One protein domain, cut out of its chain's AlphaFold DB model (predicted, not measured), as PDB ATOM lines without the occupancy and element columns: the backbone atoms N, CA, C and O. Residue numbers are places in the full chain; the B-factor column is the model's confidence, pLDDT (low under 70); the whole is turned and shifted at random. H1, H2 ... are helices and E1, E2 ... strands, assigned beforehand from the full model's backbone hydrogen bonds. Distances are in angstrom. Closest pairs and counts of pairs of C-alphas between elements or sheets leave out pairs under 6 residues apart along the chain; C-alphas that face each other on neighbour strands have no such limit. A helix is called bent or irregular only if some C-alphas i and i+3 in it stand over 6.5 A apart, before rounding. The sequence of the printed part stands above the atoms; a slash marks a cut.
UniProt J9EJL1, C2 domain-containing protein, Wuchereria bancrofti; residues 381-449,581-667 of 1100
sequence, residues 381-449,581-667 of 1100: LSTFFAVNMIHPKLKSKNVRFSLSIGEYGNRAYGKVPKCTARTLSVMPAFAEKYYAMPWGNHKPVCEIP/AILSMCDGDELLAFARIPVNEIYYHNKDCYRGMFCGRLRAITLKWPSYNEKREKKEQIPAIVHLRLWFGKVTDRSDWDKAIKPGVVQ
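Overview. This is residues 381 to 449 and 581 to 667 of the 1100 residues of the protein "C2 domain-containing protein" of Wuchereria bancrofti (UniProt J9EJL1). Two strongly twisted antiparallel sheets are face to face as a sandwich, E1 E3 E4 E5 E8 E9 in one and E2 E6 E7 in the other, their strands crossed at 47 degrees. The helix H2 is at one end of the long axis, and residues 628 to 636 stick out free at the other. The printed part has 156 residues, with ten named strands and two named helices in the order E1 E2 E3 E4 E5 E6 E7 H1 E8 E9 H2 E10; the class is mostly strand. The larger sheet is branched at E1; the smaller runs E2 E6 E7. The whole is compact, with a radius of gyration of the C-alphas of 16.0 A and spans of 48 by 33 by 31 A.

Arrangement. E1, residues 381 to 390, has three antiparallel neighbours: E4, residues 434 to 438, and E5, residues 442 to 449, on one side, and E9, residues 641 to 650, on the other side. Within hydrogen-bond range are N 437 and O 387 of E4 and E1, 2.9 A, N 382 and O 446 of E1 and E5, 2.9 A, and N 383 and O 645 of E1 and E9, 2.9 A. E3, residues 429 to 431, forms a hairpin with E4, with N 436 and O 429 at 2.8 A. E8, residues 618 to 622, forms a hairpin with E9, with N 619 and O 644 at 2.8 A. In the other sheet E6, residues 581 to 587, is the inner strand; its neighbours are E2, residues 399 to 405, with N 402 and O 584 at 2.9 A, and E7, residues 590 to 597, a hairpin with N 583 and O 595 at 2.9 A. Between the sheets, the closest C-alphas of E2 and E5, Leu 403 and Cys 446, are 7.0 A apart. H1, residues 599 to 602, is on the branched sheet, over none of its strands; its closest C-alpha pair with E9 is Ile 602 and Trp 647, 5.2 A. H2, residues 651 to 660, only grazes that sheet with residues 651 to 657; it is irregular, C-alphas 652 and 655 being 7.4 A apart. In H2, 2 of 6 O i to N i+4 pairs and 6 of 7 O i to N i+3 pairs are within range; H1 is too short for an i+4 pair. E10, residues 665 to 667, pairs with no named strand and is near E5.

Along the chain. E1 begins at C-alpha 381 (164.152, 307.116, 254.324), bends by 62 degrees at residue 385 and measures 23.4 A. E2 is 20.5 A long, E5 21.6 A, E6 19.8 A, E7 20.7 A with a bend of 59 degrees at residue 593, and H2 15.3 A. E9, 28.2 A, ends at C-alpha 650 (169.295, 304.200, 263.732), and E10 ends at C-alpha 667 (150.951, 309.701, 256.325).

Size, cuts and confidence. The two C-alphas farthest apart, Lys 631 and Thr 652, are 49.4 A apart. Residues 450 to 580 are not printed, and C-alphas 449 and 581 are 12.7 A apart across the cut. The links E2 to E3, H1 to E8 and E8 to E9 are long. The mean pLDDT of the printed part is 84.7; residues 414 to 418, 430 to 432 and 627 to 635 are under 70.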
ATOM      1  N   LEU A 381     165.286 306.278 254.690       94.31
ATOM      2  CA  LEU A 381     164.152 307.116 254.324       94.31
ATOM      3  C   LEU A 381     164.481 307.935 253.086       94.31
ATOM      4  O   LEU A 381     165.596 308.448 252.932       94.31
ATOM      5  N   SER A 382     163.480 308.117 252.235       95.25
ATOM      6  CA  SER A 382     163.566 309.045 251.117       95.25
ATOM      7  C   SER A 382     162.245 309.737 250.834       95.25
ATOM      8  O   SER A 382     161.204 309.107 250.977       95.25
ATOM      9  N   THR A 383     162.300 310.987 250.374       93.94
ATOM     10  CA  THR A 383     161.142 311.721 249.840       93.94
ATOM     11  C   THR A 383     161.429 312.175 248.419       93.94
ATOM     12  O   THR A 383     162.439 312.840 248.164       93.94
ATOM     13  N   PHE A 384     160.517 311.852 247.505       92.81
ATOM     14  CA  PHE A 384     160.578 312.209 246.091       92.81
ATOM     15  C   PHE A 384     159.889 313.557 245.837       92.81
ATOM     16  O   PHE A 384     158.690 313.706 246.065       92.81
ATOM     17  N   PHE A 385     160.643 314.556 245.362       88.50
ATOM     18  CA  PHE A 385     160.125 315.914 245.136       88.50
ATOM     19  C   PHE A 385     159.731 316.179 243.688       88.50
ATOM     20  O   PHE A 385     158.645 316.710 243.443       88.50
ATOM     21  N   ALA A 386     160.606 315.820 242.746       88.50
ATOM     22  CA  ALA A 386     160.372 315.923 241.308       88.50
ATOM     23  C   ALA A 386     161.384 315.074 240.528       88.50
ATOM     24  O   ALA A 386     162.489 314.819 241.008       88.50
ATOM     25  N   VAL A 387     161.045 314.721 239.293       91.12
ATOM     26  CA  VAL A 387     161.999 314.232 238.288       91.12
ATOM     27  C   VAL A 387     161.999 315.194 237.119       91.12
ATOM     28  O   VAL A 387     160.931 315.631 236.692       91.12
ATOM     29  N   ASN A 388     163.168 315.520 236.584       89.75
ATOM     30  CA  ASN A 388     163.284 316.316 235.370       89.75
ATOM     31  C   ASN A 388     164.351 315.756 234.427       89.75
ATOM     32  O   ASN A 388     165.070 314.813 234.764       89.75
ATOM     33  N   MET A 389     164.415 316.318 233.218       88.69
ATOM     34  CA  MET A 389     165.306 315.856 232.150       88.69
ATOM     35  C   MET A 389     165.145 314.365 231.820       88.69
ATOM     36  O   MET A 389     166.130 313.707 231.485       88.69
ATOM     37  N   ILE A 390     163.927 313.827 231.935       89.56
ATOM     38  CA  ILE A 390     163.649 312.454 231.517       89.56
ATOM     39  C   ILE A 390     163.857 312.384 230.003       89.56
ATOM     40  O   ILE A 390     163.313 313.189 229.237       89.56
ATOM     41  N   HIS A 391     164.696 311.443 229.586       87.88
ATOM     42  CA  HIS A 391     165.125 311.297 228.208       87.88
ATOM     43  C   HIS A 391     163.930 310.979 227.292       87.88
ATOM     44  O   HIS A 391     163.128 310.115 227.646       87.88
ATOM     45  N   PRO A 392     163.829 311.566 226.082       83.44
ATOM     46  CA  PRO A 392     162.700 311.331 225.171       83.44
ATOM     47  C   PRO A 392     162.452 309.861 224.801       83.44
ATOM     48  O   PRO A 392     161.320 309.483 224.531       83.44
ATOM     49  N   LYS A 393     163.487 309.008 224.843       83.44
ATOM     50  CA  LYS A 393     163.349 307.542 224.671       83.44
ATOM     51  C   LYS A 393     162.433 306.888 225.717       83.44
ATOM     52  O   LYS A 393     161.933 305.801 225.480       83.44
ATOM     53  N   LEU A 394     162.241 307.528 226.869       84.94
ATOM     54  CA  LEU A 394     161.450 307.012 227.985       84.94
ATOM     55  C   LEU A 394     160.042 307.629 228.035       84.94
ATOM     56  O   LEU A 394     159.321 307.404 228.999       84.94
ATOM     57  N   LYS A 395     159.640 308.407 227.017       80.00
ATOM     58  CA  LYS A 395     158.368 309.153 227.003       80.00
ATOM     59  C   LYS A 395     157.122 308.279 227.147       80.00
ATOM     60  O   LYS A 395     156.157 308.707 227.758       80.00
ATOM     61  N   SER A 396     157.154 307.074 226.582       78.31
ATOM     62  CA  SER A 396     156.038 306.122 226.556       78.31
ATOM     63  C   SER A 396     156.180 305.003 227.591       78.31
ATOM     64  O   SER A 396     155.421 304.041 227.559       78.31
ATOM     65  N   LYS A 397     157.178 305.089 228.480       83.25
ATOM     66  CA  LYS A 397     157.464 304.071 229.498       83.25
ATOM     67  C   LYS A 397     156.658 304.344 230.770       83.25
ATOM     68  O   LYS A 397     156.475 305.505 231.142       83.25
ATOM     69  N   ASN A 398     156.221 303.294 231.467       83.25
ATOM     70  CA  ASN A 398     155.501 303.425 232.734       83.25
ATOM     71  C   ASN A 398     156.494 303.523 233.904       83.25
ATOM     72  O   ASN A 398     156.832 302.544 234.569       83.25
ATOM     73  N   VAL A 399     157.021 304.728 234.122       88.56
ATOM     74  CA  VAL A 399     158.174 304.949 234.995       88.56
ATOM     75  C   VAL A 399     157.806 304.819 236.470       88.56
ATOM     76  O   VAL A 399     156.954 305.532 236.997       88.56
ATOM     77  N   ARG A 400     158.561 303.982 237.178       89.44
ATOM     78  CA  ARG A 400     158.556 303.850 238.637       89.44
ATOM     79  C   ARG A 400     159.965 304.008 239.192       89.44
ATOM     80  O   ARG A 400     160.929 303.550 238.585       89.44
ATOM     81  N   PHE A 401     160.079 304.555 240.400       93.00
ATOM     82  CA  PHE A 401     161.332 304.565 241.152       93.00
ATOM     83  C   PHE A 401     161.289 303.563 242.301       93.00
ATOM     84  O   PHE A 401     160.252 303.394 242.937       93.00
ATOM     85  N   SER A 402     162.414 302.917 242.591       91.50
ATOM     86  CA  SER A 402     162.604 302.109 243.796       91.50
ATOM     87  C   SER A 402     163.934 302.418 244.460       91.50
ATOM     88  O   SER A 402     164.905 302.754 243.784       91.50
ATOM     89  N   LEU A 403     163.970 302.294 245.781       93.50
ATOM     90  CA  LEU A 403     165.163 302.472 246.593       93.50
ATOM     91  C   LEU A 403     165.482 301.153 247.304       93.50
ATOM     92  O   LEU A 403     164.576 300.474 247.782       93.50
ATOM     93  N   SER A 404     166.759 300.798 247.383       92.94
ATOM     94  CA  SER A 404     167.224 299.624 248.121       92.94
ATOM     95  C   SER A 404     168.555 299.883 248.821       92.94
ATOM     96  O   SER A 404     169.279 300.817 248.478       92.94
ATOM     97  N   ILE A 405     168.873 299.061 249.820       93.38
ATOM     98  CA  ILE A 405     170.189 299.011 250.466       93.38
ATOM     99  C   ILE A 405     170.496 297.556 250.820       93.38
ATOM    100  O   ILE A 405     169.771 296.928 251.590       93.38
ATOM    101  N   GLY A 406     171.544 296.994 250.217       92.12
ATOM    102  CA  GLY A 406     171.826 295.561 250.327       92.12
ATOM    103  C   GLY A 406     170.691 294.698 249.765       92.12
ATOM    104  O   GLY A 406     170.255 294.897 248.630       92.12
ATOM    105  N   GLU A 407     170.201 293.757 250.570       88.62
ATOM    106  CA  GLU A 407     169.020 292.931 250.270       88.62
ATOM    107  C   GLU A 407     167.684 293.664 250.509       88.62
ATOM    108  O   GLU A 407     166.652 293.319 249.930       88.62
ATOM    109  N   TYR A 408     167.676 294.713 251.337       89.00
ATOM    110  CA  TYR A 408     166.447 295.386 251.754       89.00
ATOM    111  C   TYR A 408     165.892 296.270 250.632       89.00
ATOM    112  O   TYR A 408     166.533 297.228 250.197       89.00
ATOM    113  N   GLY A 409     164.681 295.950 250.163       84.31
ATOM    114  CA  GLY A 409     164.040 296.627 249.027       84.31
ATOM    115  C   GLY A 409     164.621 296.240 247.661       84.31
ATOM    116  O   GLY A 409     164.236 296.818 246.646       84.31
ATOM    117  N   ASN A 410     165.550 295.281 247.620       87.06
ATOM    118  CA  ASN A 410     166.234 294.861 246.405       87.06
ATOM    119  C   ASN A 410     165.484 293.713 245.717       87.06
ATOM    120  O   ASN A 410     165.181 292.701 246.338       87.06
ATOM    121  N   ARG A 411     165.222 293.859 244.412       79.19
ATOM    122  CA  ARG A 411     164.456 292.883 243.618       79.19
ATOM    123  C   ARG A 411     165.206 291.579 243.347       79.19
ATOM    124  O   ARG A 411     164.583 290.598 242.969       79.19
ATOM    125  N   ALA A 412     166.533 291.575 243.484       82.75
ATOM    126  CA  ALA A 412     167.361 290.394 243.233       82.75
ATOM    127  C   ALA A 412     167.178 289.279 244.284       82.75
ATOM    128  O   ALA A 412     167.696 288.175 244.107       82.75
ATOM    129  N   TYR A 413     166.455 289.585 245.359       82.38
ATOM    130  CA  TYR A 413     166.102 288.702 246.459       82.38
ATOM    131  C   TYR A 413     164.599 288.435 246.352       82.38
ATOM    132  O   TYR A 413     163.837 289.370 246.118       82.38
ATOM    133  N   GLY A 414     164.155 287.186 246.507       61.00
ATOM    134  CA  GLY A 414     162.804 286.680 246.208       61.00
ATOM    135  C   GLY A 414     161.662 287.266 247.039       61.00
ATOM    136  O   GLY A 414     160.534 286.784 246.993       61.00
ATOM    137  N   LYS A 415     161.940 288.334 247.784       61.28
ATOM    138  CA  LYS A 415     160.971 289.171 248.476       61.28
ATOM    139  C   LYS A 415     160.570 290.287 247.514       61.28
ATOM    140  O   LYS A 415     161.374 291.172 247.222       61.28
ATOM    141  N   VAL A 416     159.324 290.269 247.025       53.84
ATOM    142  CA  VAL A 416     158.787 291.365 246.196       53.84
ATOM    143  C   VAL A 416     159.057 292.693 246.915       53.84
ATOM    144  O   VAL A 416     158.683 292.828 248.087       53.84
ATOM    145  N   PRO A 417     159.699 293.683 246.260       57.06
ATOM    146  CA  PRO A 417     159.950 294.971 246.883       57.06
ATOM    147  C   PRO A 417     158.639 295.560 247.390       57.06
ATOM    148  O   PRO A 417     157.712 295.814 246.612       57.06
ATOM    149  N   LYS A 418     158.571 295.754 248.709       69.50
ATOM    150  CA  LYS A 418     157.371 296.236 249.394       69.50
ATOM    151  C   LYS A 418     156.957 297.590 248.824       69.50
ATOM    152  O   LYS A 418     157.796 298.362 248.351       69.50
ATOM    153  N   CYS A 419     155.667 297.917 248.904       70.06
ATOM    154  CA  CYS A 419     155.158 299.219 248.464       70.06
ATOM    155  C   CYS A 419     155.911 300.388 249.122       70.06
ATOM    156  O   CYS A 419     156.122 301.419 248.485       70.06
ATOM    157  N   THR A 420     156.422 300.175 250.336       79.12
ATOM    158  CA  THR A 420     157.258 301.113 251.095       79.12
ATOM    159  C   THR A 420     158.635 301.395 250.488       79.12
ATOM    160  O   THR A 420     159.307 302.300 250.959       79.12
ATOM    161  N   ALA A 421     159.080 300.660 249.466       84.62
ATOM    162  CA  ALA A 421     160.393 300.818 248.832       84.62
ATOM    163  C   ALA A 421     160.323 301.357 247.390       84.62
ATOM    164  O   ALA A 421     161.351 301.479 246.725       84.62
ATOM    165  N   ARG A 422     159.124 301.657 246.873       87.50
ATOM    166  CA  ARG A 422     158.914 302.081 245.477       87.50
ATOM    167  C   ARG A 422     157.860 303.171 245.354       87.50
ATOM    168  O   ARG A 422     157.016 303.262 246.230       87.50
ATOM    169  N   THR A 423     157.863 303.962 244.287       89.44
ATOM    170  CA  THR A 423     156.770 304.889 243.933       89.44
ATOM    171  C   THR A 423     155.671 304.164 243.150       89.44
ATOM    172  O   THR A 423     155.856 303.015 242.745       89.44
ATOM    173  N   LEU A 424     154.535 304.825 242.902       83.62
ATOM    174  CA  LEU A 424     153.600 304.370 241.865       83.62
ATOM    175  C   LEU A 424     154.247 304.523 240.481       83.62
ATOM    176  O   LEU A 424     155.105 305.397 240.299       83.62
ATOM    177  N   SER A 425     153.860 303.656 239.547       82.38
ATOM    178  CA  SER A 425     154.265 303.760 238.142       82.38
ATOM    179  C   SER A 425     153.425 304.820 237.433       82.38
ATOM    180  O   SER A 425     152.202 304.820 237.571       82.38
ATOM    181  N   VAL A 426     154.082 305.739 236.724       78.31
ATOM    182  CA  VAL A 426     153.443 306.871 236.046       78.31
ATOM    183  C   VAL A 426     154.184 307.201 234.746       78.31
ATOM    184  O   VAL A 426     155.416 307.181 234.698       78.31
ATOM    185  N   MET A 427     153.444 307.568 233.697       78.12
ATOM    186  CA  MET A 427     154.036 308.061 232.451       78.12
ATOM    187  C   MET A 427     154.671 309.451 232.643       78.12
ATOM    188  O   MET A 427     154.048 310.336 233.239       78.12
ATOM    189  N   PRO A 428     155.883 309.698 232.117       81.81
ATOM    190  CA  PRO A 428     156.485 311.024 232.144       81.81
ATOM    191  C   PRO A 428     155.629 312.067 231.411       81.81
ATOM    192  O   PRO A 428     155.217 311.857 230.273       81.81
ATOM    193  N   ALA A 429     155.417 313.230 232.029       72.50
ATOM    194  CA  ALA A 429     154.720 314.350 231.400       72.50
ATOM    195  C   ALA A 429     155.715 315.222 230.626       72.50
ATOM    196  O   ALA A 429     156.832 315.455 231.097       72.50
ATOM    197  N   PHE A 430     155.341 315.724 229.451       69.94
ATOM    198  CA  PHE A 430     156.211 316.635 228.717       69.94
ATOM    199  C   PHE A 430     156.259 318.009 229.398       69.94
ATOM    200  O   PHE A 430     155.239 318.640 229.646       69.94
ATOM    201  N   ALA A 431     157.462 318.484 229.694       63.44
ATOM    202  CA  ALA A 431     157.772 319.768 230.304       63.44
ATOM    203  C   ALA A 431     158.619 320.608 229.334       63.44
ATOM    204  O   ALA A 431     159.850 320.639 229.428       63.44
ATOM    205  N   GLU A 432     157.934 321.285 228.406       66.44
ATOM    206  CA  GLU A 432     158.441 322.249 227.404       66.44
ATOM    207  C   GLU A 432     159.498 321.710 226.408       66.44
ATOM    208  O   GLU A 432     159.315 321.849 225.202       66.44
ATOM    209  N   LYS A 433     160.598 321.103 226.871       72.81
ATOM    210  CA  LYS A 433     161.668 320.485 226.055       72.81
ATOM    211  C   LYS A 433     162.074 319.086 226.530       72.81
ATOM    212  O   LYS A 433     162.637 318.316 225.755       72.81
ATOM    213  N   TYR A 434     161.813 318.754 227.792       78.38
ATOM    214  CA  TYR A 434     162.138 317.452 228.378       78.38
ATOM    215  C   TYR A 434     160.916 316.846 229.028       78.38
ATOM    216  O   TYR A 434     159.973 317.552 229.345       78.38
ATOM    217  N   TYR A 435     160.967 315.555 229.325       83.62
ATOM    218  CA  TYR A 435     159.950 314.938 230.156       83.62
ATOM    219  C   TYR A 435     160.272 315.139 231.647       83.62
ATOM    220  O   TYR A 435     161.438 315.228 232.056       83.62
ATOM    221  N   ALA A 436     159.237 315.246 232.471       84.88
ATOM    222  CA  ALA A 436     159.324 315.470 233.905       84.88
ATOM    223  C   ALA A 436     158.194 314.746 234.651       84.88
ATOM    224  O   ALA A 436     157.155 314.411 234.089       84.88
ATOM    225  N   MET A 437     158.397 314.538 235.949       83.50
ATOM    226  CA  MET A 437     157.391 313.995 236.865       83.50
ATOM    227  C   MET A 437     157.335 314.880 238.118       83.50
ATOM    228  O   MET A 437     158.091 314.659 239.070       83.50
ATOM    229  N   PRO A 438     156.517 315.948 238.114       76.81
ATOM    230  CA  PRO A 438     156.307 316.778 239.292       76.81
ATOM    231  C   PRO A 438     155.286 316.135 240.238       76.81
ATOM    232  O   PRO A 438     154.086 316.146 239.966       76.81
ATOM    233  N   TRP A 439     155.744 315.632 241.385       80.00
ATOM    234  CA  TRP A 439     154.830 315.219 242.452       80.00
ATOM    235  C   TRP A 439     154.185 316.433 243.116       80.00
ATOM    236  O   TRP A 439     154.826 317.472 243.287       80.00
ATOM    237  N   GLY A 440     152.922 316.297 243.510       73.81
ATOM    238  CA  GLY A 440     152.143 317.345 244.152       73.81
ATOM    239  C   GLY A 440     152.454 317.595 245.620       73.81
ATOM    240  O   GLY A 440     153.604 317.538 246.041       73.81
ATOM    241  N   ASN A 441     151.430 317.909 246.408       73.62
ATOM    242  CA  ASN A 441     151.544 318.062 247.860       73.62
ATOM    243  C   ASN A 441     151.730 316.720 248.586       73.62
ATOM    244  O   ASN A 441     152.319 316.716 249.663       73.62
ATOM    245  N   HIS A 442     151.299 315.606 247.986       80.12
ATOM    246  CA  HIS A 442     151.618 314.249 248.429       80.12
ATOM    247  C   HIS A 442     152.946 313.801 247.805       80.12
ATOM    248  O   HIS A 442     152.998 313.335 246.664       80.12
ATOM    249  N   LYS A 443     154.050 313.965 248.538       87.38
ATOM    250  CA  LYS A 443     155.379 313.536 248.084       87.38
ATOM    251  C   LYS A 443     155.585 312.058 248.413       87.38
ATOM    252  O   LYS A 443     155.501 311.719 249.591       87.38
ATOM    253  N   PRO A 444     155.843 311.167 247.436       91.38
ATOM    254  CA  PRO A 444     156.074 309.758 247.733       91.38
ATOM    255  C   PRO A 444     157.265 309.577 248.668       91.38
ATOM    256  O   PRO A 444     158.305 310.219 248.483       91.38
ATOM    257  N   VAL A 445     157.117 308.678 249.635       91.44
ATOM    258  CA  VAL A 445     158.166 308.327 250.590       91.44
ATOM    259  C   VAL A 445     158.520 306.855 250.450       91.44
ATOM    260  O   VAL A 445     157.633 306.005 250.358       91.44
ATOM    261  N   CYS A 446     159.819 306.553 250.476       92.50
ATOM    262  CA  CYS A 446     160.281 305.193 250.736       92.50
ATOM    263  C   CYS A 446     160.840 305.085 252.155       92.50
ATOM    264  O   CYS A 446     161.666 305.907 252.546       92.50
ATOM    265  N   GLU A 447     160.400 304.071 252.896       90.31
ATOM    266  CA  GLU A 447     160.856 303.730 254.245       90.31
ATOM    267  C   GLU A 447     161.253 302.252 254.269       90.31
ATOM    268  O   GLU A 447     160.419 301.358 254.094       90.31
ATOM    269  N   ILE A 448     162.551 302.007 254.446       90.12
ATOM    270  CA  ILE A 448     163.172 300.687 254.334       90.12
ATOM    271  C   ILE A 448     163.883 300.382 255.657       90.12
ATOM    272  O   ILE A 448     165.017 300.827 255.872       90.12
ATOM    273  N   PRO A 449     163.225 299.657 256.576       87.81
ATOM    274  CA  PRO A 449     163.885 299.099 257.748       87.81
ATOM    275  C   PRO A 449     164.953 298.096 257.319       87.81
ATOM    276  O   PRO A 449     164.728 297.285 256.421       87.81
ATOM    277  N   ALA A 581     173.280 302.726 249.030       95.50
ATOM    278  CA  ALA A 581     171.883 302.774 248.635       95.50
ATOM    279  C   ALA A 581     171.778 302.850 247.102       95.50
ATOM    280  O   ALA A 581     172.509 303.605 246.450       95.50
ATOM    281  N   ILE A 582     170.859 302.087 246.516       94.44
ATOM    282  CA  ILE A 582     170.639 302.024 245.069       94.44
ATOM    283  C   ILE A 582     169.273 302.622 244.754       94.44
ATOM    284  O   ILE A 582     168.241 302.141 245.216       94.44
ATOM    285  N   LEU A 583     169.278 303.683 243.953       95.25
ATOM    286  CA  LEU A 583     168.086 304.267 243.354       95.25
ATOM    287  C   LEU A 583     167.919 303.695 241.948       95.25
ATOM    288  O   LEU A 583     168.773 303.935 241.097       95.25
ATOM    289  N   SER A 584     166.809 303.012 241.694       93.00
ATOM    290  CA  SER A 584     166.480 302.409 240.399       93.00
ATOM    291  C   SER A 584     165.255 303.075 239.783       93.00
ATOM    292  O   SER A 584     164.289 303.380 240.479       93.00
ATOM    293  N   MET A 585     165.296 303.286 238.472       93.12
ATOM    294  CA  MET A 585     164.195 303.734 237.622       93.12
ATOM    295  C   MET A 585     163.805 302.558 236.728       93.12
ATOM    296  O   MET A 585     164.667 302.036 236.026       93.12
ATOM    297  N   CYS A 586     162.545 302.136 236.762       88.94
ATOM    298  CA  CYS A 586     162.074 300.905 236.126       88.94
ATOM    299  C   CYS A 586     160.790 301.124 235.314       88.94
ATOM    300  O   CYS A 586     160.007 302.014 235.648       88.94
ATOM    301  N   ASP A 587     160.564 300.260 234.325       86.25
ATOM    302  CA  ASP A 587     159.277 300.041 233.652       86.25
ATOM    303  C   ASP A 587     158.867 298.579 233.859       86.25
ATOM    304  O   ASP A 587     159.530 297.664 233.375       86.25
ATOM    305  N   GLY A 588     157.847 298.336 234.685       80.19
ATOM    306  CA  GLY A 588     157.581 296.990 235.202       80.19
ATOM    307  C   GLY A 588     158.820 296.394 235.892       80.19
ATOM    308  O   GLY A 588     159.295 296.930 236.907       80.19
ATOM    309  N   ASP A 589     159.345 295.306 235.324       77.12
ATOM    310  CA  ASP A 589     160.560 294.611 235.773       77.12
ATOM    311  C   ASP A 589     161.837 295.039 235.024       77.12
ATOM    312  O   ASP A 589     162.938 294.690 235.448       77.12
ATOM    313  N   GLU A 590     161.715 295.835 233.957       83.81
ATOM    314  CA  GLU A 590     162.843 296.365 233.183       83.81
ATOM    315  C   GLU A 590     163.545 297.491 233.963       83.81
ATOM    316  O   GLU A 590     162.900 298.430 234.443       83.81
ATOM    317  N   LEU A 591     164.877 297.431 234.085       86.88
ATOM    318  CA  LEU A 591     165.678 298.522 234.640       86.88
ATOM    319  C   LEU A 591     165.968 299.551 233.537       86.88
ATOM    320  O   LEU A 591     166.618 299.260 232.549       86.88
ATOM    321  N   LEU A 592     165.526 300.793 233.712       88.69
ATOM    322  CA  LEU A 592     165.769 301.867 232.742       88.69
ATOM    323  C   LEU A 592     167.039 302.655 233.075       88.69
ATOM    324  O   LEU A 592     167.796 303.053 232.187       88.69
ATOM    325  N   ALA A 593     167.254 302.942 234.362       91.12
ATOM    326  CA  ALA A 593     168.382 303.730 234.852       91.12
ATOM    327  C   ALA A 593     168.611 303.540 236.355       91.12
ATOM    328  O   ALA A 593     167.698 303.158 237.082       91.12
ATOM    329  N   PHE A 594     169.812 303.856 236.846       92.50
ATOM    330  CA  PHE A 594     170.131 303.732 238.272       92.50
ATOM    331  C   PHE A 594     171.132 304.779 238.786       92.50
ATOM    332  O   PHE A 594     171.835 305.435 238.010       92.50
ATOM    333  N   ALA A 595     171.230 304.918 240.108       93.56
ATOM    334  CA  ALA A 595     172.292 305.643 240.798       93.56
ATOM    335  C   ALA A 595     172.689 304.927 242.100       93.56
ATOM    336  O   ALA A 595     171.831 304.458 242.840       93.56
ATOM    337  N   ARG A 596     173.997 304.888 242.390       92.75
ATOM    338  CA  ARG A 596     174.555 304.431 243.672       92.75
ATOM    339  C   ARG A 596     174.844 305.630 244.564       92.75
ATOM    340  O   ARG A 596     175.436 306.607 244.096       92.75
ATOM    341  N   ILE A 597     174.431 305.547 245.820       94.94
ATOM    342  CA  ILE A 597     174.544 306.611 246.814       94.94
ATOM    343  C   ILE A 597     175.300 306.049 248.025       94.94
ATOM    344  O   ILE A 597     174.761 305.175 248.708       94.94
ATOM    345  N   PRO A 598     176.516 306.545 248.313       94.19
ATOM    346  CA  PRO A 598     177.273 306.125 249.485       94.19
ATOM    347  C   PRO A 598     176.497 306.355 250.781       94.19
ATOM    348  O   PRO A 598     175.888 307.408 250.981       94.19
ATOM    349  N   VAL A 599     176.521 305.377 251.683       94.81
ATOM    350  CA  VAL A 599     175.720 305.429 252.915       94.81
ATOM    351  C   VAL A 599     176.176 306.536 253.876       94.81
ATOM    352  O   VAL A 599     175.345 307.222 254.475       94.81
ATOM    353  N   ASN A 600     177.484 306.796 253.969       94.56
ATOM    354  CA  ASN A 600     178.054 307.862 254.800       94.56
ATOM    355  C   ASN A 600     177.535 309.256 254.398       94.56
ATOM    356  O   ASN A 600     177.252 310.082 255.266       94.56
ATOM    357  N   GLU A 601     177.321 309.495 253.099       94.00
ATOM    358  CA  GLU A 601     176.796 310.755 252.562       94.00
ATOM    359  C   GLU A 601     175.384 311.096 253.072       94.00
ATOM    360  O   GLU A 601     175.035 312.279 253.175       94.00
ATOM    361  N   ILE A 602     174.590 310.076 253.412       95.94
ATOM    362  CA  ILE A 602     173.194 310.188 253.861       95.94
ATOM    363  C   ILE A 602     172.995 309.790 255.333       95.94
ATOM    364  O   ILE A 602     171.867 309.834 255.828       95.94
ATOM    365  N   TYR A 603     174.077 309.468 256.047       96.88
ATOM    366  CA  TYR A 603     174.053 309.059 257.450       96.88
ATOM    367  C   TYR A 603     173.601 310.183 258.394       96.88
ATOM    368  O   TYR A 603     174.089 311.315 258.331       96.88
ATOM    369  N   TYR A 604     172.692 309.864 259.307       96.25
ATOM    370  CA  TYR A 604     172.174 310.768 260.316       96.25
ATOM    371  C   TYR A 604     172.972 310.702 261.611       96.25
ATOM    372  O   TYR A 604     173.295 309.639 262.127       96.25
ATOM    373  N   HIS A 605     173.203 311.883 262.176       94.31
ATOM    374  CA  HIS A 605     173.679 312.051 263.537       94.31
ATOM    375  C   HIS A 605     173.088 313.346 264.119       94.31
ATOM    376  O   HIS A 605     172.842 314.313 263.381       94.31
ATOM    377  N   ASN A 606     172.875 313.403 265.437       91.88
ATOM    378  CA  ASN A 606     172.296 314.577 266.104       91.88
ATOM    379  C   ASN A 606     173.190 315.830 265.972       91.88
ATOM    380  O   ASN A 606     172.712 316.908 265.626       91.88
ATOM    381  N   LYS A 607     174.505 315.679 266.163       91.69
ATOM    382  CA  LYS A 607     175.524 316.703 265.900       91.69
ATOM    383  C   LYS A 607     175.755 316.857 264.399       91.69
ATOM    384  O   LYS A 607     176.134 315.888 263.742       91.69
ATOM    385  N   ASP A 608     175.619 318.082 263.884       89.75
ATOM    386  CA  ASP A 608     175.809 318.351 262.454       89.75
ATOM    387  C   ASP A 608     177.191 317.901 261.973       89.75
ATOM    388  O   ASP A 608     177.263 317.214 260.966       89.75
ATOM    389  N   CYS A 609     178.278 318.165 262.707       89.38
ATOM    390  CA  CYS A 609     179.635 317.821 262.261       89.38
ATOM    391  C   CYS A 609     179.833 316.340 261.888       89.38
ATOM    392  O   CYS A 609     180.636 316.056 261.011       89.38
ATOM    393  N   TYR A 610     179.080 315.425 262.502       93.50
ATOM    394  CA  TYR A 610     179.162 313.979 262.269       93.50
ATOM    395  C   TYR A 610     178.158 313.466 261.226       93.50
ATOM    396  O   TYR A 610     178.278 312.347 260.725       93.50
ATOM    397  N   ARG A 611     177.156 314.284 260.898       94.38
ATOM    398  CA  ARG A 611     176.104 313.962 259.937       94.38
ATOM    399  C   ARG A 611     176.650 313.975 258.510       94.38
ATOM    400  O   ARG A 611     177.417 314.871 258.150       94.38
ATOM    401  N   GLY A 612     176.182 313.038 257.692       94.50
ATOM    402  CA  GLY A 612     176.426 312.995 256.256       94.50
ATOM    403  C   GLY A 612     176.028 314.303 255.583       94.50
ATOM    404  O   GLY A 612     175.081 314.982 255.990       94.50
ATOM    405  N   MET A 613     176.775 314.693 254.557       89.81
ATOM    406  CA  MET A 613     176.616 316.001 253.922       89.81
ATOM    407  C   MET A 613     175.238 316.221 253.293       89.81
ATOM    408  O   MET A 613     174.758 317.354 253.244       89.81
ATOM    409  N   PHE A 614     174.617 315.146 252.815       90.81
ATOM    410  CA  PHE A 614     173.346 315.180 252.099       90.81
ATOM    411  C   PHE A 614     172.190 314.602 252.924       90.81
ATOM    412  O   PHE A 614     171.049 314.609 252.469       90.81
ATOM    413  N   CYS A 615     172.466 314.145 254.147       94.62
ATOM    414  CA  CYS A 615     171.457 313.622 255.056       94.62
ATOM    415  C   CYS A 615     170.391 314.685 255.377       94.62
ATOM    416  O   CYS A 615     170.697 315.763 255.895       94.62
ATOM    417  N   GLY A 616     169.132 314.364 255.085       90.62
ATOM    418  CA  GLY A 616     167.967 315.212 255.327       90.62
ATOM    419  C   GLY A 616     167.836 316.416 254.390       90.62
ATOM    420  O   GLY A 616     166.898 317.192 254.558       90.62
ATOM    421  N   ARG A 617     168.724 316.577 253.399       89.75
ATOM    422  CA  ARG A 617     168.723 317.719 252.467       89.75
ATOM    423  C   ARG A 617     168.146 317.332 251.112       89.75
ATOM    424  O   ARG A 617     168.303 316.195 250.674       89.75
ATOM    425  N   LEU A 618     167.495 318.281 250.441       90.38
ATOM    426  CA  LEU A 618     167.012 318.090 249.074       90.38
ATOM    427  C   LEU A 618     168.197 318.125 248.096       90.38
ATOM    428  O   LEU A 618     168.945 319.098 248.051       90.38
ATOM    429  N   ARG A 619     168.367 317.064 247.305       89.81
ATOM    430  CA  ARG A 619     169.475 316.900 246.356       89.81
ATOM    431  C   ARG A 619     168.968 316.421 245.000       89.81
ATOM    432  O   ARG A 619     168.147 315.516 244.922       89.81
ATOM    433  N   ALA A 620     169.530 316.974 243.930       92.81
ATOM    434  CA  ALA A 620     169.364 316.457 242.576       92.81
ATOM    435  C   ALA A 620     170.380 315.332 242.301       92.81
ATOM    436  O   ALA A 620     171.593 315.544 242.372       92.81
ATOM    437  N   ILE A 621     169.893 314.131 241.991       94.31
ATOM    438  CA  ILE A 621     170.691 312.935 241.698       94.31
ATOM    439  C   ILE A 621     170.565 312.615 240.209       94.31
ATOM    440  O   ILE A 621     169.470 312.390 239.703       94.31
ATOM    441  N   THR A 622     171.694 312.599 239.500       92.94
ATOM    442  CA  THR A 622     171.741 312.238 238.074       92.94
ATOM    443  C   THR A 622     171.814 310.722 237.920       92.94
ATOM    444  O   THR A 622     172.735 310.100 238.454       92.94
ATOM    445  N   LEU A 623     170.879 310.136 237.170       92.38
ATOM    446  CA  LEU A 623     170.867 308.697 236.895       92.38
ATOM    447  C   LEU A 623     171.852 308.309 235.782       92.38
ATOM    448  O   LEU A 623     172.298 309.145 234.991       92.38
ATOM    449  N   LYS A 624     172.182 307.018 235.706       88.19
ATOM    450  CA  LYS A 624     173.056 306.414 234.693       88.19
ATOM    451  C   LYS A 624     172.331 305.284 233.964       88.19
ATOM    452  O   LYS A 624     171.546 304.563 234.571       88.19
ATOM    453  N   TRP A 625     172.637 305.114 232.678       85.12
ATOM    454  CA  TRP A 625     172.146 303.994 231.870       85.12
ATOM    455  C   TRP A 625     172.788 302.656 232.308       85.12
ATOM    456  O   TRP A 625     174.015 302.629 232.493       85.12
ATOM    457  N   PRO A 626     172.028 301.547 232.408       78.88
ATOM    458  CA  PRO A 626     172.564 300.216 232.723       78.88
ATOM    459  C   PRO A 626     173.469 299.681 231.602       78.88
ATOM    460  O   PRO A 626     174.661 299.426 231.799       78.88
ATOM    461  N   SER A 627     172.974 299.663 230.365       64.44
ATOM    462  CA  SER A 627     173.593 299.031 229.189       64.44
ATOM    463  C   SER A 627     174.504 299.955 228.353       64.44
ATOM    464  O   SER A 627     174.651 299.798 227.140       64.44
ATOM    465  N   TYR A 628     175.185 300.917 228.992       58.91
ATOM    466  CA  TYR A 628     176.040 301.891 228.295       58.91
ATOM    467  C   TYR A 628     177.137 301.235 227.431       58.91
ATOM    468  O   TYR A 628     178.046 300.591 227.964       58.91
ATOM    469  N   ASN A 629     177.076 301.444 226.110       53.41
ATOM    470  CA  ASN A 629     178.010 300.898 225.126       53.41
ATOM    471  C   ASN A 629     178.868 302.033 224.528       53.41
ATOM    472  O   ASN A 629     178.373 302.844 223.745       53.41
ATOM    473  N   GLU A 630     180.163 302.085 224.869       50.94
ATOM    474  CA  GLU A 630     181.074 303.212 224.563       50.94
ATOM    475  C   GLU A 630     181.188 303.576 223.067       50.94
ATOM    476  O   GLU A 630     181.625 304.677 222.740       50.94
ATOM    477  N   LYS A 631     180.815 302.672 222.148       47.28
ATOM    478  CA  LYS A 631     180.987 302.860 220.696       47.28
ATOM    479  C   LYS A 631     179.755 303.383 219.949       47.28
ATOM    480  O   LYS A 631     179.935 303.956 218.878       47.28
ATOM    481  N   ARG A 632     178.530 303.160 220.450       44.00
ATOM    482  CA  ARG A 632     177.285 303.449 219.698       44.00
ATOM    483  C   ARG A 632     176.613 304.771 220.076       44.00
ATOM    484  O   ARG A 632     175.957 305.355 219.225       44.00
ATOM    485  N   GLU A 633     176.830 305.295 221.282       46.31
ATOM    486  CA  GLU A 633     176.209 306.556 221.709       46.31
ATOM    487  C   GLU A 633     177.252 307.642 221.981       46.31
ATOM    488  O   GLU A 633     177.763 307.811 223.086       46.31
ATOM    489  N   LYS A 634     177.526 308.432 220.939       47.06
ATOM    490  CA  LYS A 634     178.346 309.655 220.965       47.06
ATOM    491  C   LYS A 634     177.774 310.801 221.824       47.06
ATOM    492  O   LYS A 634     178.292 311.909 221.738       47.06
ATOM    493  N   LYS A 635     176.715 310.613 222.618       57.53
ATOM    494  CA  LYS A 635     176.009 311.733 223.260       57.53
ATOM    495  C   LYS A 635     176.126 311.678 224.783       57.53
ATOM    496  O   LYS A 635     175.843 310.662 225.415       57.53
ATOM    497  N   GLU A 636     176.510 312.807 225.369       70.56
ATOM    498  CA  GLU A 636     176.543 313.151 226.804       70.56
ATOM    499  C   GLU A 636     175.139 313.134 227.467       70.56
ATOM    500  O   GLU A 636     174.904 313.748 228.502       70.56
ATOM    501  N   GLN A 637     174.186 312.405 226.876       77.69
ATOM    502  CA  GLN A 637     172.799 312.298 227.307       77.69
ATOM    503  C   GLN A 637     172.690 311.555 228.636       77.69
ATOM    504  O   GLN A 637     173.369 310.554 228.884       77.69
ATOM    505  N   ILE A 638     171.788 312.023 229.485       86.75
ATOM    506  CA  ILE A 638     171.450 311.379 230.750       86.75
ATOM    507  C   ILE A 638     170.023 310.811 230.685       86.75
ATOM    508  O   ILE A 638     169.217 311.333 229.914       86.75
ATOM    509  N   PRO A 639     169.695 309.771 231.472       89.88
ATOM    510  CA  PRO A 639     168.345 309.221 231.520       89.88
ATOM    511  C   PRO A 639     167.349 310.166 232.195       89.88
ATOM    512  O   PRO A 639     166.279 310.395 231.648       89.88
ATOM    513  N   ALA A 640     167.687 310.679 233.384       93.31
ATOM    514  CA  ALA A 640     166.865 311.592 234.177       93.31
ATOM    515  C   ALA A 640     167.667 312.179 235.355       93.31
ATOM    516  O   ALA A 640     168.739 311.673 235.714       93.31
ATOM    517  N   ILE A 641     167.120 313.220 235.988       94.06
ATOM    518  CA  ILE A 641     167.584 313.774 237.267       94.06
ATOM    519  C   ILE A 641     166.435 313.718 238.271       94.06
ATOM    520  O   ILE A 641     165.355 314.257 238.028       94.06
ATOM    521  N   VAL A 642     166.679 313.095 239.422       95.06
ATOM    522  CA  VAL A 642     165.686 312.908 240.488       95.06
ATOM    523  C   VAL A 642     166.014 313.833 241.660       95.06
ATOM    524  O   VAL A 642     167.126 313.801 242.182       95.06
ATOM    525  N   HIS A 643     165.058 314.657 242.087       93.56
ATOM    526  CA  HIS A 643     165.168 315.514 243.271       93.56
ATOM    527  C   HIS A 643     164.661 314.752 244.495       93.56
ATOM    528  O   HIS A 643     163.462 314.489 244.620       93.56
ATOM    529  N   LEU A 644     165.587 314.391 245.379       93.00
ATOM    530  CA  LEU A 644     165.375 313.489 246.508       93.00
ATOM    531  C   LEU A 644     165.883 314.097 247.807       93.00
ATOM    532  O   LEU A 644     166.964 314.684 247.845       93.00
ATOM    533  N   ARG A 645     165.142 313.883 248.891       93.81
ATOM    534  CA  ARG A 645     165.672 313.989 250.253       93.81
ATOM    535  C   ARG A 645     165.978 312.583 250.749       93.81
ATOM    536  O   ARG A 645     165.103 311.737 250.644       93.81
ATOM    537  N   LEU A 646     167.178 312.336 251.274       95.50
ATOM    538  CA  LEU A 646     167.612 311.013 251.747       95.50
ATOM    539  C   LEU A 646     168.081 311.070 253.198       95.50
ATOM    540  O   LEU A 646     168.687 312.057 253.611       95.50
ATOM    541  N   TRP A 647     167.833 310.012 253.963       95.75
ATOM    542  CA  TRP A 647     168.242 309.905 255.362       95.75
ATOM    543  C   TRP A 647     168.465 308.442 255.730       95.75
ATOM    544  O   TRP A 647     167.617 307.602 255.455       95.75
ATOM    545  N   PHE A 648     169.595 308.135 256.356       96.50
ATOM    546  CA  PHE A 648     169.914 306.807 256.868       96.50
ATOM    547  C   PHE A 648     170.366 306.922 258.321       96.50
ATOM    548  O   PHE A 648     171.313 307.642 258.609       96.50
ATOM    549  N   GLY A 649     169.722 306.228 259.249       94.62
ATOM    550  CA  GLY A 649     170.049 306.352 260.669       94.62
ATOM    551  C   GLY A 649     169.443 305.244 261.511       94.62
ATOM    552  O   GLY A 649     168.677 304.419 261.007       94.62
ATOM    553  N   LYS A 650     169.814 305.201 262.793       91.25
ATOM    554  CA  LYS A 650     169.295 304.200 263.732       91.25
ATOM    555  C   LYS A 650     167.789 304.379 263.896       91.25
ATOM    556  O   LYS A 650     167.283 305.502 263.867       91.25
ATOM    557  N   VAL A 651     167.066 303.286 264.136       87.38
ATOM    558  CA  VAL A 651     165.609 303.347 264.364       87.38
ATOM    559  C   VAL A 651     165.251 304.252 265.555       87.38
ATOM    560  O   VAL A 651     164.207 304.904 265.536       87.38
ATOM    561  N   THR A 652     166.136 304.379 266.550       88.69
ATOM    562  CA  THR A 652     165.986 305.314 267.684       88.69
ATOM    563  C   THR A 652     165.890 306.779 267.257       88.69
ATOM    564  O   THR A 652     165.199 307.566 267.901       88.69
ATOM    565  N   ASP A 653     166.528 307.135 266.142       90.50
ATOM    566  CA  ASP A 653     166.640 308.508 265.650       90.50
ATOM    567  C   ASP A 653     165.554 308.851 264.617       90.50
ATOM    568  O   ASP A 653     165.437 309.991 264.169       90.50
ATOM    569  N   ARG A 654     164.703 307.882 264.253       88.56
ATOM    570  CA  ARG A 654     163.646 308.028 263.239       88.56
ATOM    571  C   ARG A 654     162.695 309.200 263.507       88.56
ATOM    572  O   ARG A 654     162.189 309.798 262.561       88.56
ATOM    573  N   SER A 655     162.454 309.545 264.774       88.06
ATOM    574  CA  SER A 655     161.584 310.673 265.148       88.06
ATOM    575  C   SER A 655     162.161 312.044 264.766       88.06
ATOM    576  O   SER A 655     161.415 313.014 264.625       88.06
ATOM    577  N   ASP A 656     163.477 312.151 264.560       90.88
ATOM    578  CA  ASP A 656     164.105 313.397 264.118       90.88
ATOM    579  C   ASP A 656     163.826 313.697 262.642       90.88
ATOM    580  O   ASP A 656     163.813 314.867 262.254       90.88
ATOM    581  N   TRP A 657     163.524 312.676 261.833       89.38
ATOM    582  CA  TRP A 657     162.996 312.877 260.485       89.38
ATOM    583  C   TRP A 657     161.668 313.639 260.521       89.38
ATOM    584  O   TRP A 657     161.523 314.649 259.837       89.38
ATOM    585  N   ASP A 658     160.743 313.239 261.398       87.81
ATOM    586  CA  ASP A 658     159.432 313.889 261.522       87.81
ATOM    587  C   ASP A 658     159.564 315.355 261.973       87.81
ATOM    588  O   ASP A 658     158.776 316.217 261.589       87.81
ATOM    589  N   LYS A 659     160.602 315.676 262.759       86.88
ATOM    590  CA  LYS A 659     160.942 317.065 263.110       86.88
ATOM    591  C   LYS A 659     161.523 317.831 261.919       86.88
ATOM    592  O   LYS A 659     161.240 319.019 261.780       86.88
ATOM    593  N   ALA A 660     162.334 317.175 261.090       84.94
ATOM    594  CA  ALA A 660     163.024 317.788 259.958       84.94
ATOM    595  C   ALA A 660     162.083 318.159 258.801       84.94
ATOM    596  O   ALA A 660     162.346 319.138 258.104       84.94
ATOM    597  N   ILE A 661     160.991 317.413 258.611       86.31
ATOM    598  CA  ILE A 661     160.054 317.630 257.496       86.31
ATOM    599  C   ILE A 661     158.969 318.683 257.771       86.31
ATOM    600  O   ILE A 661     158.251 319.066 256.847       86.31
ATOM    601  N   LYS A 662     158.843 319.184 259.011       84.50
ATOM    602  CA  LYS A 662     157.816 320.179 259.371       84.50
ATOM    603  C   LYS A 662     157.850 321.391 258.418       84.50
ATOM    604  O   LYS A 662     158.931 321.921 258.144       84.50
ATOM    605  N   PRO A 663     156.695 321.877 257.916       82.06
ATOM    606  CA  PRO A 663     155.324 321.567 258.345       82.06
ATOM    607  C   PRO A 663     154.710 320.302 257.720       82.06
ATOM    608  O   PRO A 663     153.545 320.032 257.976       82.06
ATOM    609  N   GLY A 664     155.452 319.551 256.901       84.19
ATOM    610  CA  GLY A 664     154.959 318.303 256.326       84.19
ATOM    611  C   GLY A 664     154.715 317.225 257.385       84.19
ATOM    612  O   GLY A 664     155.350 317.226 258.445       84.19
ATOM    613  N   VAL A 665     153.803 316.302 257.086       84.56
ATOM    614  CA  VAL A 665     153.437 315.173 257.953       84.56
ATOM    615  C   VAL A 665     153.569 313.870 257.171       84.56
ATOM    616  O   VAL A 665     153.133 313.785 256.024       84.56
ATOM    617  N   VAL A 666     154.178 312.848 257.779       85.38
ATOM    618  CA  VAL A 666     154.201 311.503 257.189       85.38
ATOM    619  C   VAL A 666     152.845 310.844 257.408       85.38
ATOM    620  O   VAL A 666     152.427 310.649 258.549       85.38
ATOM    621  N   GLN A 667     152.193 310.461 256.317       80.44
ATOM    622  CA  GLN A 667     150.951 309.701 256.325       80.44
ATOM    623  C   GLN A 667     151.153 308.353 255.640       80.44
ATOM    624  O   GLN A 667     151.901 308.224 254.667       80.44
TER     625      GLN A 667